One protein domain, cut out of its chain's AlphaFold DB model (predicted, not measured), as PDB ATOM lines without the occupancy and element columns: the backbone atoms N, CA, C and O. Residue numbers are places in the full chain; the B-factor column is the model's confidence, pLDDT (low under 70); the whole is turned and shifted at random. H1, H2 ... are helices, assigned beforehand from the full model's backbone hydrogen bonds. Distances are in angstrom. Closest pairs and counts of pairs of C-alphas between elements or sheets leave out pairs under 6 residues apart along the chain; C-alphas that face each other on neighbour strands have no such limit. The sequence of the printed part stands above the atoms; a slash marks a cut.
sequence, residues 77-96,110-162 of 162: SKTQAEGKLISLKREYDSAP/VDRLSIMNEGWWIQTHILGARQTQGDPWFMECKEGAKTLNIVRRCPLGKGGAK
ATOM      1  N   SER A  77     223.219 233.510 175.404       95.62
ATOM      2  CA  SER A  77     222.463 233.244 174.176       95.62
ATOM      3  C   SER A  77     221.746 234.506 173.680       95.62
ATOM      4  O   SER A  77     221.516 235.444 174.443       95.62
ATOM      5  N   LYS A  78     221.303 234.518 172.414       93.00
ATOM      6  CA  LYS A  78     220.557 235.658 171.842       93.00
ATOM      7  C   LYS A  78     219.308 236.027 172.654       93.00
ATOM      8  O   LYS A  78     219.057 237.205 172.882       93.00
ATOM      9  N   THR A  79     218.562 235.035 173.139       91.88
ATOM     10  CA  THR A  79     217.365 235.261 173.967       91.88
ATOM     11  C   THR A  79     217.723 235.852 175.331       91.88
ATOM     12  O   THR A  79     217.076 236.785 175.799       91.88
ATOM     13  N   GLN A  80     218.788 235.352 175.967       95.81
ATOM     14  CA  GLN A  80     219.263 235.905 177.240       95.81
ATOM     15  C   GLN A  80     219.816 237.326 177.070       95.81
ATOM     16  O   GLN A  80     219.622 238.167 177.945       95.81
ATOM     17  N   ALA A  81     220.466 237.607 175.940       95.81
ATOM     18  CA  ALA A  81     220.966 238.927 175.587       95.81
ATOM     19  C   ALA A  81     219.832 239.945 175.408       95.81
ATOM     20  O   ALA A  81     219.914 241.037 175.964       95.81
ATOM     21  N   GLU A  82     218.744 239.583 174.721       95.06
ATOM     22  CA  GLU A  82     217.548 240.431 174.631       95.06
ATOM     23  C   GLU A  82     216.945 240.698 176.019       95.06
ATOM     24  O   GLU A  82     216.687 241.848 176.376       95.06
ATOM     25  N   GLY A  83     216.796 239.656 176.847       95.50
ATOM     26  CA  GLY A  83     216.341 239.807 178.232       95.50
ATOM     27  C   GLY A  83     217.239 240.740 179.053       95.50
ATOM     28  O   GLY A  83     216.752 241.583 179.813       95.50
ATOM     29  N   LYS A  84     218.561 240.655 178.859       96.94
ATOM     30  CA  LYS A  84     219.527 241.549 179.501       96.94
ATOM     31  C   LYS A  84     219.402 242.987 178.993       96.94
ATOM     32  O   LYS A  84     219.402 243.892 179.821       96.94
ATOM     33  N   LEU A  85     219.218 243.211 177.690       96.38
ATOM     34  CA  LEU A  85     218.970 244.545 177.122       96.38
ATOM     35  C   LEU A  85     217.698 245.186 177.687       96.38
ATOM     36  O   LEU A  85     217.704 246.379 177.975       96.38
ATOM     37  N   ILE A  86     216.633 244.411 177.912       95.81
ATOM     38  CA  ILE A  86     215.410 244.909 178.568       95.81
ATOM     39  C   ILE A  86     215.716 245.365 179.998       95.81
ATOM     40  O   ILE A  86     215.282 246.442 180.410       95.81
ATOM     41  N   SER A  87     216.476 244.566 180.753       94.50
ATOM     42  CA  SER A  87     216.897 244.924 182.111       94.50
ATOM     43  C   SER A  87     217.750 246.195 182.122       94.50
ATOM     44  O   SER A  87     217.476 247.101 182.904       94.50
ATOM     45  N   LEU A  88     218.747 246.282 181.236       95.19
ATOM     46  CA  LEU A  88     219.625 247.446 181.116       95.19
ATOM     47  C   LEU A  88     218.850 248.689 180.689       95.19
ATOM     48  O   LEU A  88     219.094 249.760 181.226       95.19
ATOM     49  N   LYS A  89     217.866 248.563 179.791       94.88
ATOM     50  CA  LYS A  89     217.007 249.688 179.414       94.88
ATOM     51  C   LYS A  89     216.253 250.253 180.624       94.88
ATOM     52  O   LYS A  89     216.218 251.467 180.804       94.88
ATOM     53  N   ARG A  90     215.679 249.394 181.473       93.25
ATOM     54  CA  ARG A  90     214.988 249.827 182.705       93.25
ATOM     55  C   ARG A  90     215.944 250.517 183.683       93.25
ATOM     56  O   ARG A  90     215.587 251.525 184.294       93.25
ATOM     57  N   GLU A  91     217.163 249.999 183.807       91.12
ATOM     58  CA  GLU A  91     218.214 250.622 184.617       91.12
ATOM     59  C   GLU A  91     218.610 251.987 184.035       91.12
ATOM     60  O   GLU A  91     218.640 252.977 184.754       91.12
ATOM     61  N   TYR A  92     218.805 252.082 182.719       90.75
ATOM     62  CA  TYR A  92     219.140 253.317 182.008       90.75
ATOM     63  C   TYR A  92     218.074 254.403 182.193       90.75
ATOM     64  O   TYR A  92     218.399 255.565 182.454       90.75
ATOM     65  N   ASP A  93     216.797 254.033 182.077       89.44
ATOM     66  CA  ASP A  93     215.682 254.972 182.186       89.44
ATOM     67  C   ASP A  93     215.584 255.563 183.611       89.44
ATOM     68  O   ASP A  93     215.266 256.747 183.761       89.44
ATOM     69  N   SER A  94     215.952 254.789 184.643       86.56
ATOM     70  CA  SER A  94     215.975 255.224 186.052       86.56
ATOM     71  C   SER A  94     217.315 255.809 186.525       86.56
ATOM     72  O   SER A  94     217.356 256.521 187.529       86.56
ATOM     73  N   ALA A  95     218.408 255.567 185.799       83.81
ATOM     74  CA  ALA A  95     219.741 256.025 186.165       83.81
ATOM     75  C   ALA A  95     219.901 257.549 186.025       83.81
ATOM     76  O   ALA A  95     219.329 258.167 185.110       83.81
ATOM     77  N   PRO A  96     220.737 258.176 186.879       75.31
ATOM     78  CA  PRO A  96     221.079 259.583 186.739       75.31
ATOM     79  C   PRO A  96     221.717 259.837 185.370       75.31
ATOM     80  O   PRO A  96     222.550 259.060 184.892       75.31
ATOM     81  N   VAL A 110     225.473 253.784 189.232       82.81
ATOM     82  CA  VAL A 110     225.811 253.511 187.836       82.81
ATOM     83  C   VAL A 110     225.145 254.578 186.972       82.81
ATOM     84  O   VAL A 110     223.948 254.839 187.100       82.81
ATOM     85  N   ASP A 111     225.922 255.232 186.114       84.69
ATOM     86  CA  ASP A 111     225.390 256.260 185.227       84.69
ATOM     87  C   ASP A 111     224.867 255.683 183.903       84.69
ATOM     88  O   ASP A 111     225.174 254.560 183.493       84.69
ATOM     89  N   ARG A 112     224.077 256.503 183.204       88.69
ATOM     90  CA  ARG A 112     223.519 256.159 181.891       88.69
ATOM     91  C   ARG A 112     224.568 255.781 180.844       88.69
ATOM     92  O   ARG A 112     224.266 254.957 179.987       88.69
ATOM     93  N   LEU A 113     225.768 256.366 180.884       88.31
ATOM     94  CA  LEU A 113     226.817 256.095 179.900       88.31
ATOM     95  C   LEU A 113     227.403 254.693 180.104       88.31
ATOM     96  O   LEU A 113     227.528 253.948 179.135       88.31
ATOM     97  N   SER A 114     227.688 254.300 181.347       89.88
ATOM     98  CA  SER A 114     228.114 252.939 181.695       89.88
ATOM     99  C   SER A 114     227.090 251.899 181.239       89.88
ATOM    100  O   SER A 114     227.451 250.949 180.544       89.88
ATOM    101  N   ILE A 115     225.805 252.118 181.534       92.56
ATOM    102  CA  ILE A 115     224.722 251.202 181.140       92.56
ATOM    103  C   ILE A 115     224.581 251.144 179.610       92.56
ATOM    104  O   ILE A 115     224.398 250.074 179.032       92.56
ATOM    105  N   MET A 116     224.704 252.286 178.926       93.56
ATOM    106  CA  MET A 116     224.666 252.346 177.463       93.56
ATOM    107  C   MET A 116     225.841 251.591 176.826       93.56
ATOM    108  O   MET A 116     225.643 250.872 175.849       93.56
ATOM    109  N   ASN A 117     227.046 251.703 177.387       93.69
ATOM    110  CA  ASN A 117     228.222 250.969 176.918       93.69
ATOM    111  C   ASN A 117     228.053 249.454 177.084       93.69
ATOM    112  O   ASN A 117     228.433 248.688 176.201       93.69
ATOM    113  N   GLU A 118     227.426 249.019 178.177       95.31
ATOM    114  CA  GLU A 118     227.055 247.618 178.382       95.31
ATOM    115  C   GLU A 118     226.057 247.118 177.333       95.31
ATOM    116  O   GLU A 118     226.254 246.054 176.742       95.31
ATOM    117  N   GLY A 119     225.017 247.906 177.044       96.31
ATOM    118  CA  GLY A 119     224.054 247.587 175.991       96.31
ATOM    119  C   GLY A 119     224.709 247.496 174.610       96.31
ATOM    120  O   GLY A 119     224.460 246.547 173.864       96.31
ATOM    121  N   TRP A 120     225.594 248.439 174.275       96.25
ATOM    122  CA  TRP A 120     226.329 248.421 173.010       96.25
ATOM    123  C   TRP A 120     227.287 247.239 172.892       96.25
ATOM    124  O   TRP A 120     227.439 246.690 171.797       96.25
ATOM    125  N   TRP A 121     227.889 246.799 173.997       96.88
ATOM    126  CA  TRP A 121     228.705 245.591 174.000       96.88
ATOM    127  C   TRP A 121     227.869 244.357 173.628       96.88
ATOM    128  O   TRP A 121     228.267 243.598 172.744       96.88
ATOM    129  N   ILE A 122     226.667 244.205 174.201       96.75
ATOM    130  CA  ILE A 122     225.741 243.115 173.843       96.75
ATOM    131  C   ILE A 122     225.365 243.171 172.357       96.75
ATOM    132  O   ILE A 122     225.423 242.154 171.661       96.75
ATOM    133  N   GLN A 123     225.002 244.358 171.860       95.19
ATOM    134  CA  GLN A 123     224.632 244.558 170.457       95.19
ATOM    135  C   GLN A 123     225.727 244.084 169.502       95.19
ATOM    136  O   GLN A 123     225.460 243.347 168.558       95.19
ATOM    137  N   THR A 124     226.964 244.477 169.780       94.50
ATOM    138  CA  THR A 124     228.109 244.230 168.900       94.50
ATOM    139  C   THR A 124     228.641 242.804 168.996       94.50
ATOM    140  O   THR A 124     228.921 242.195 167.967       94.50
ATOM    141  N   HIS A 125     228.738 242.247 170.204       95.81
ATOM    142  CA  HIS A 125     229.442 240.982 170.436       95.81
ATOM    143  C   HIS A 125     228.522 239.760 170.499       95.81
ATOM    144  O   HIS A 125     228.993 238.644 170.292       95.81
ATOM    145  N   ILE A 126     227.224 239.938 170.772       95.44
ATOM    146  CA  ILE A 126     226.265 238.822 170.853       95.44
ATOM    147  C   ILE A 126     225.241 238.883 169.721       95.44
ATOM    148  O   ILE A 126     224.925 237.862 169.105       95.44
ATOM    149  N   LEU A 127     224.701 240.072 169.441       91.75
ATOM    150  CA  LEU A 127     223.634 240.234 168.448       91.75
ATOM    151  C   LEU A 127     224.155 240.541 167.037       91.75
ATOM    152  O   LEU A 127     223.407 240.367 166.078       91.75
ATOM    153  N   GLY A 128     225.430 240.914 166.899       88.44
ATOM    154  CA  GLY A 128     226.083 241.170 165.613       88.44
ATOM    155  C   GLY A 128     225.722 242.513 164.970       88.44
ATOM    156  O   GLY A 128     225.965 242.709 163.781       88.44
ATOM    157  N   ALA A 129     225.143 243.446 165.727       87.69
ATOM    158  CA  ALA A 129     224.826 244.780 165.241       87.69
ATOM    159  C   ALA A 129     226.077 245.672 165.208       87.69
ATOM    160  O   ALA A 129     226.933 245.624 166.090       87.69
ATOM    161  N   ARG A 130     226.168 246.558 164.212       83.56
ATOM    162  CA  ARG A 130     227.234 247.565 164.155       83.56
ATOM    163  C   ARG A 130     226.961 248.686 165.159       83.56
ATOM    164  O   ARG A 130     225.834 249.176 165.244       83.56
ATOM    165  N   GLN A 131     227.996 249.127 165.874       82.88
ATOM    166  CA  GLN A 131     227.879 250.273 166.772       82.88
ATOM    167  C   GLN A 131     227.540 251.551 165.996       82.88
ATOM    168  O   GLN A 131     228.125 251.839 164.952       82.88
ATOM    169  N   THR A 132     226.581 252.317 166.516       81.94
ATOM    170  CA  THR A 132     226.152 253.614 165.967       81.94
ATOM    171  C   THR A 132     226.087 254.649 167.088       81.94
ATOM    172  O   THR A 132     226.225 254.296 168.254       81.94
ATOM    173  N   GLN A 133     225.813 255.913 166.756       77.56
ATOM    174  CA  GLN A 133     225.606 256.965 167.761       77.56
ATOM    175  C   GLN A 133     224.261 256.864 168.511       77.56
ATOM    176  O   GLN A 133     224.031 257.622 169.447       77.56
ATOM    177  N   GLY A 134     223.354 255.969 168.098       84.75
ATOM    178  CA  GLY A 134     222.047 255.801 168.739       84.75
ATOM    179  C   GLY A 134     222.094 254.982 170.032       84.75
ATOM    180  O   GLY A 134     223.154 254.551 170.487       84.75
ATOM    181  N   ASP A 135     220.919 254.708 170.596       90.12
ATOM    182  CA  ASP A 135     220.808 253.786 171.721       90.12
ATOM    183  C   ASP A 135     220.915 252.309 171.275       90.12
ATOM    184  O   ASP A 135     220.625 251.983 170.114       90.12
ATOM    185  N   PRO A 136     221.348 251.410 172.180       93.94
ATOM    186  CA  PRO A 136     221.449 249.979 171.917       93.94
ATOM    187  C   PRO A 136     220.163 249.207 172.270       93.94
ATOM    188  O   PRO A 136     220.215 247.991 172.456       93.94
ATOM    189  N   TRP A 137     219.006 249.859 172.409       95.06
ATOM    190  CA  TRP A 137     217.804 249.235 172.973       95.06
ATOM    191  C   TRP A 137     216.878 248.629 171.912       95.06
ATOM    192  O   TRP A 137     215.702 248.982 171.813       95.06
ATOM    193  N   PHE A 138     217.392 247.705 171.104       93.25
ATOM    194  CA  PHE A 138     216.638 247.112 169.998       93.25
ATOM    195  C   PHE A 138     217.031 245.659 169.710       93.25
ATOM    196  O   PHE A 138     218.072 245.184 170.150       93.25
ATOM    197  N   MET A 139     216.216 244.972 168.912       91.88
ATOM    198  CA  MET A 139     216.599 243.749 168.199       91.88
ATOM    199  C   MET A 139     216.647 244.027 166.699       91.88
ATOM    200  O   MET A 139     215.897 244.869 166.208       91.88
ATOM    201  N   GLU A 140     217.490 243.326 165.941       86.56
ATOM    202  CA  GLU A 140     217.347 243.337 164.481       86.56
ATOM    203  C   GLU A 140     216.023 242.660 164.103       86.56
ATOM    204  O   GLU A 140     215.695 241.578 164.601       86.56
ATOM    205  N   CYS A 141     215.241 243.312 163.243       86.06
ATOM    206  CA  CYS A 141     213.991 242.752 162.756       86.06
ATOM    207  C   CYS A 141     214.243 241.466 161.957       86.06
ATOM    208  O   CYS A 141     215.052 241.455 161.031       86.06
ATOM    209  N   LYS A 142     213.497 240.398 162.263       82.69
ATOM    210  CA  LYS A 142     213.532 239.138 161.497       82.69
ATOM    211  C   LYS A 142     212.946 239.297 160.096       82.69
ATOM    212  O   LYS A 142     213.393 238.641 159.161       82.69
ATOM    213  N   GLU A 143     211.947 240.165 159.968       74.69
ATOM    214  CA  GLU A 143     211.189 240.378 158.739       74.69
ATOM    215  C   GLU A 143     211.505 241.742 158.113       74.69
ATOM    216  O   GLU A 143     211.448 242.789 158.767       74.69
ATOM    217  N   GLY A 144     211.792 241.732 156.811       64.69
ATOM    218  CA  GLY A 144     212.042 242.924 156.003       64.69
ATOM    219  C   GLY A 144     213.259 242.779 155.092       64.69
ATOM    220  O   GLY A 144     214.137 241.952 155.321       64.69
ATOM    221  N   ALA A 145     213.319 243.603 154.043       58.84
ATOM    222  CA  ALA A 145     214.467 243.633 153.143       58.84
ATOM    223  C   ALA A 145     215.739 244.031 153.912       58.84
ATOM    224  O   ALA A 145     215.815 245.137 154.465       58.84
ATOM    225  N   LYS A 146     216.733 243.133 153.922       59.81
ATOM    226  CA  LYS A 146     218.093 243.421 154.381       59.81
ATOM    227  C   LYS A 146     218.768 244.302 153.339       59.81
ATOM    228  O   LYS A 146     219.202 243.830 152.297       59.81
ATOM    229  N   THR A 147     218.829 245.598 153.597       58.66
ATOM    230  CA  THR A 147     219.705 246.484 152.828       58.66
ATOM    231  C   THR A 147     221.108 246.380 153.407       58.66
ATOM    232  O   THR A 147     221.245 246.410 154.629       58.66
ATOM    233  N   LEU A 148     222.130 246.314 152.550       58.56
ATOM    234  CA  LEU A 148     223.532 246.058 152.924       58.56
ATOM    235  C   LEU A 148     224.096 246.981 154.026       58.56
ATOM    236  O   LEU A 148     225.101 246.632 154.631       58.56
ATOM    237  N   ASN A 149     223.445 248.113 154.327       62.31
ATOM    238  CA  ASN A 149     223.938 249.120 155.270       62.31
ATOM    239  C   ASN A 149     222.910 249.627 156.304       62.31
ATOM    240  O   ASN A 149     223.215 250.577 157.024       62.31
ATOM    241  N   ILE A 150     221.705 249.046 156.401       69.25
ATOM    242  CA  ILE A 150     220.681 249.519 157.359       69.25
ATOM    243  C   ILE A 150     220.227 248.370 158.251       69.25
ATOM    244  O   ILE A 150     219.584 247.426 157.793       69.25
ATOM    245  N   VAL A 151     220.511 248.497 159.549       71.38
ATOM    246  CA  VAL A 151     219.940 247.631 160.585       71.38
ATOM    247  C   VAL A 151     218.516 248.104 160.858       71.38
ATOM    248  O   VAL A 151     218.309 249.178 161.430       71.38
ATOM    249  N   ARG A 152     217.519 247.314 160.446       82.69
ATOM    250  CA  ARG A 152     216.122 247.567 160.819       82.69
ATOM    251  C   ARG A 152     215.930 247.194 162.282       82.69
ATOM    252  O   ARG A 152     216.043 246.026 162.647       82.69
ATOM    253  N   ARG A 153     215.661 248.201 163.108       87.25
ATOM    254  CA  ARG A 153     215.493 248.059 164.555       87.25
ATOM    255  C   ARG A 153     214.042 247.713 164.880       87.25
ATOM    256  O   ARG A 153     213.133 248.442 164.493       87.25
ATOM    257  N   CYS A 154     213.852 246.619 165.599       87.56
ATOM    258  CA  CYS A 154     212.592 246.183 166.179       87.56
ATOM    259  C   CYS A 154     212.631 246.366 167.704       87.56
ATOM    260  O   CYS A 154     213.718 246.363 168.299       87.56
ATOM    261  N   PRO A 155     211.466 246.537 168.350       87.75
ATOM    262  CA  PRO A 155     211.399 246.684 169.797       87.75
ATOM    263  C   PRO A 155     211.916 245.430 170.513       87.75
ATOM    264  O   PRO A 155     211.794 244.307 170.020       87.75
ATOM    265  N   LEU A 156     212.484 245.635 171.704       90.56
ATOM    266  CA  LEU A 156     212.854 244.549 172.611       90.56
ATOM    267  C   LEU A 156     211.603 243.810 173.123       90.56
ATOM    268  O   LEU A 156     210.545 244.414 173.300       90.56
ATOM    269  N   GLY A 157     211.747 242.523 173.432       87.31
ATOM    270  CA  GLY A 157     210.714 241.678 174.046       87.31
ATOM    271  C   GLY A 157     209.919 240.828 173.056       87.31
ATOM    272  O   GLY A 157     209.036 240.080 173.469       87.31
ATOM    273  N   LYS A 158     210.234 240.920 171.762       86.75
ATOM    274  CA  LYS A 158     209.578 240.163 170.685       86.75
ATOM    275  C   LYS A 158     210.559 239.346 169.842       86.75
ATOM    276  O   LYS A 158     210.178 238.802 168.806       86.75
ATOM    277  N   GLY A 159     211.837 239.285 170.217       81.50
ATOM    278  CA  GLY A 159     212.848 238.535 169.475       81.50
ATOM    279  C   GLY A 159     212.989 238.992 168.028       81.50
ATOM    280  O   GLY A 159     213.172 238.151 167.149       81.50
ATOM    281  N   GLY A 160     212.832 240.293 167.765       81.44
ATOM    282  CA  GLY A 160     212.906 240.869 166.419       81.44
ATOM    283  C   GLY A 160     211.625 240.762 165.582       81.44
ATOM    284  O   GLY A 160     211.670 241.071 164.392       81.44
ATOM    285  N   ALA A 161     210.495 240.331 166.150       80.69
ATOM    286  CA  ALA A 161     209.187 240.538 165.522       80.69
ATOM    287  C   ALA A 161     208.692 241.978 165.758       80.69
ATOM    288  O   ALA A 161     209.082 242.622 166.736       80.69
ATOM    289  N   LYS A 162     207.855 242.487 164.847       70.19
ATOM    290  CA  LYS A 162     207.257 243.826 164.960       70.19
ATOM    291  C   LYS A 162     206.198 243.889 166.062       70.19
ATOM    292  O   LYS A 162     205.458 242.907 166.288       70.19
TER     293      LYS A 162
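What this domain is: This is residues 77 to 96 and 110 to 162 of the 162 residues of an uncharacterized protein of Pseudomonas syringae pv. coriandricola (UniProt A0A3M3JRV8). What is the main picture? Two helices side by side, H1 and H2, run opposite ways; a long looped stretch, residues 128 to 162, folds back on itself, with residues 139 to 140 antiparallel to 153 to 154. What is it made of? The printed part has 73 residues with H1, then H2, and no named strand: all helix, though under half of the residues are in named elements. How large is it? It is compact, radius of gyration of the C-alphas 12.0 A, and spans 38 by 22 by 19 A.

Where its parts are: Where is H1? H1, residues 78 to 94, begins at C-alpha 78 (220.557, 235.658, 171.842) and is 24.6 A long. And H2? H2, residues 112 to 127, is 20.8 A long and ends at C-alpha 127 (223.634, 240.234, 168.448).

How they stand to each other: Do they touch? H1 and H2 touch, the closest C-alphas, of Tyr 92 and Arg 112, 5.2 A apart. They run opposite ways at a shallow tilt of 12 degrees. And their backbones? In both, every O i to N i+4 pair is within hydrogen-bond range.

The domain as a whole: Where is the cut? Residues 97 to 109 are not printed; C-alphas 96 and 110 are 7.8 A apart. Where is confidence low? Residues 144 to 150 have pLDDT under 70.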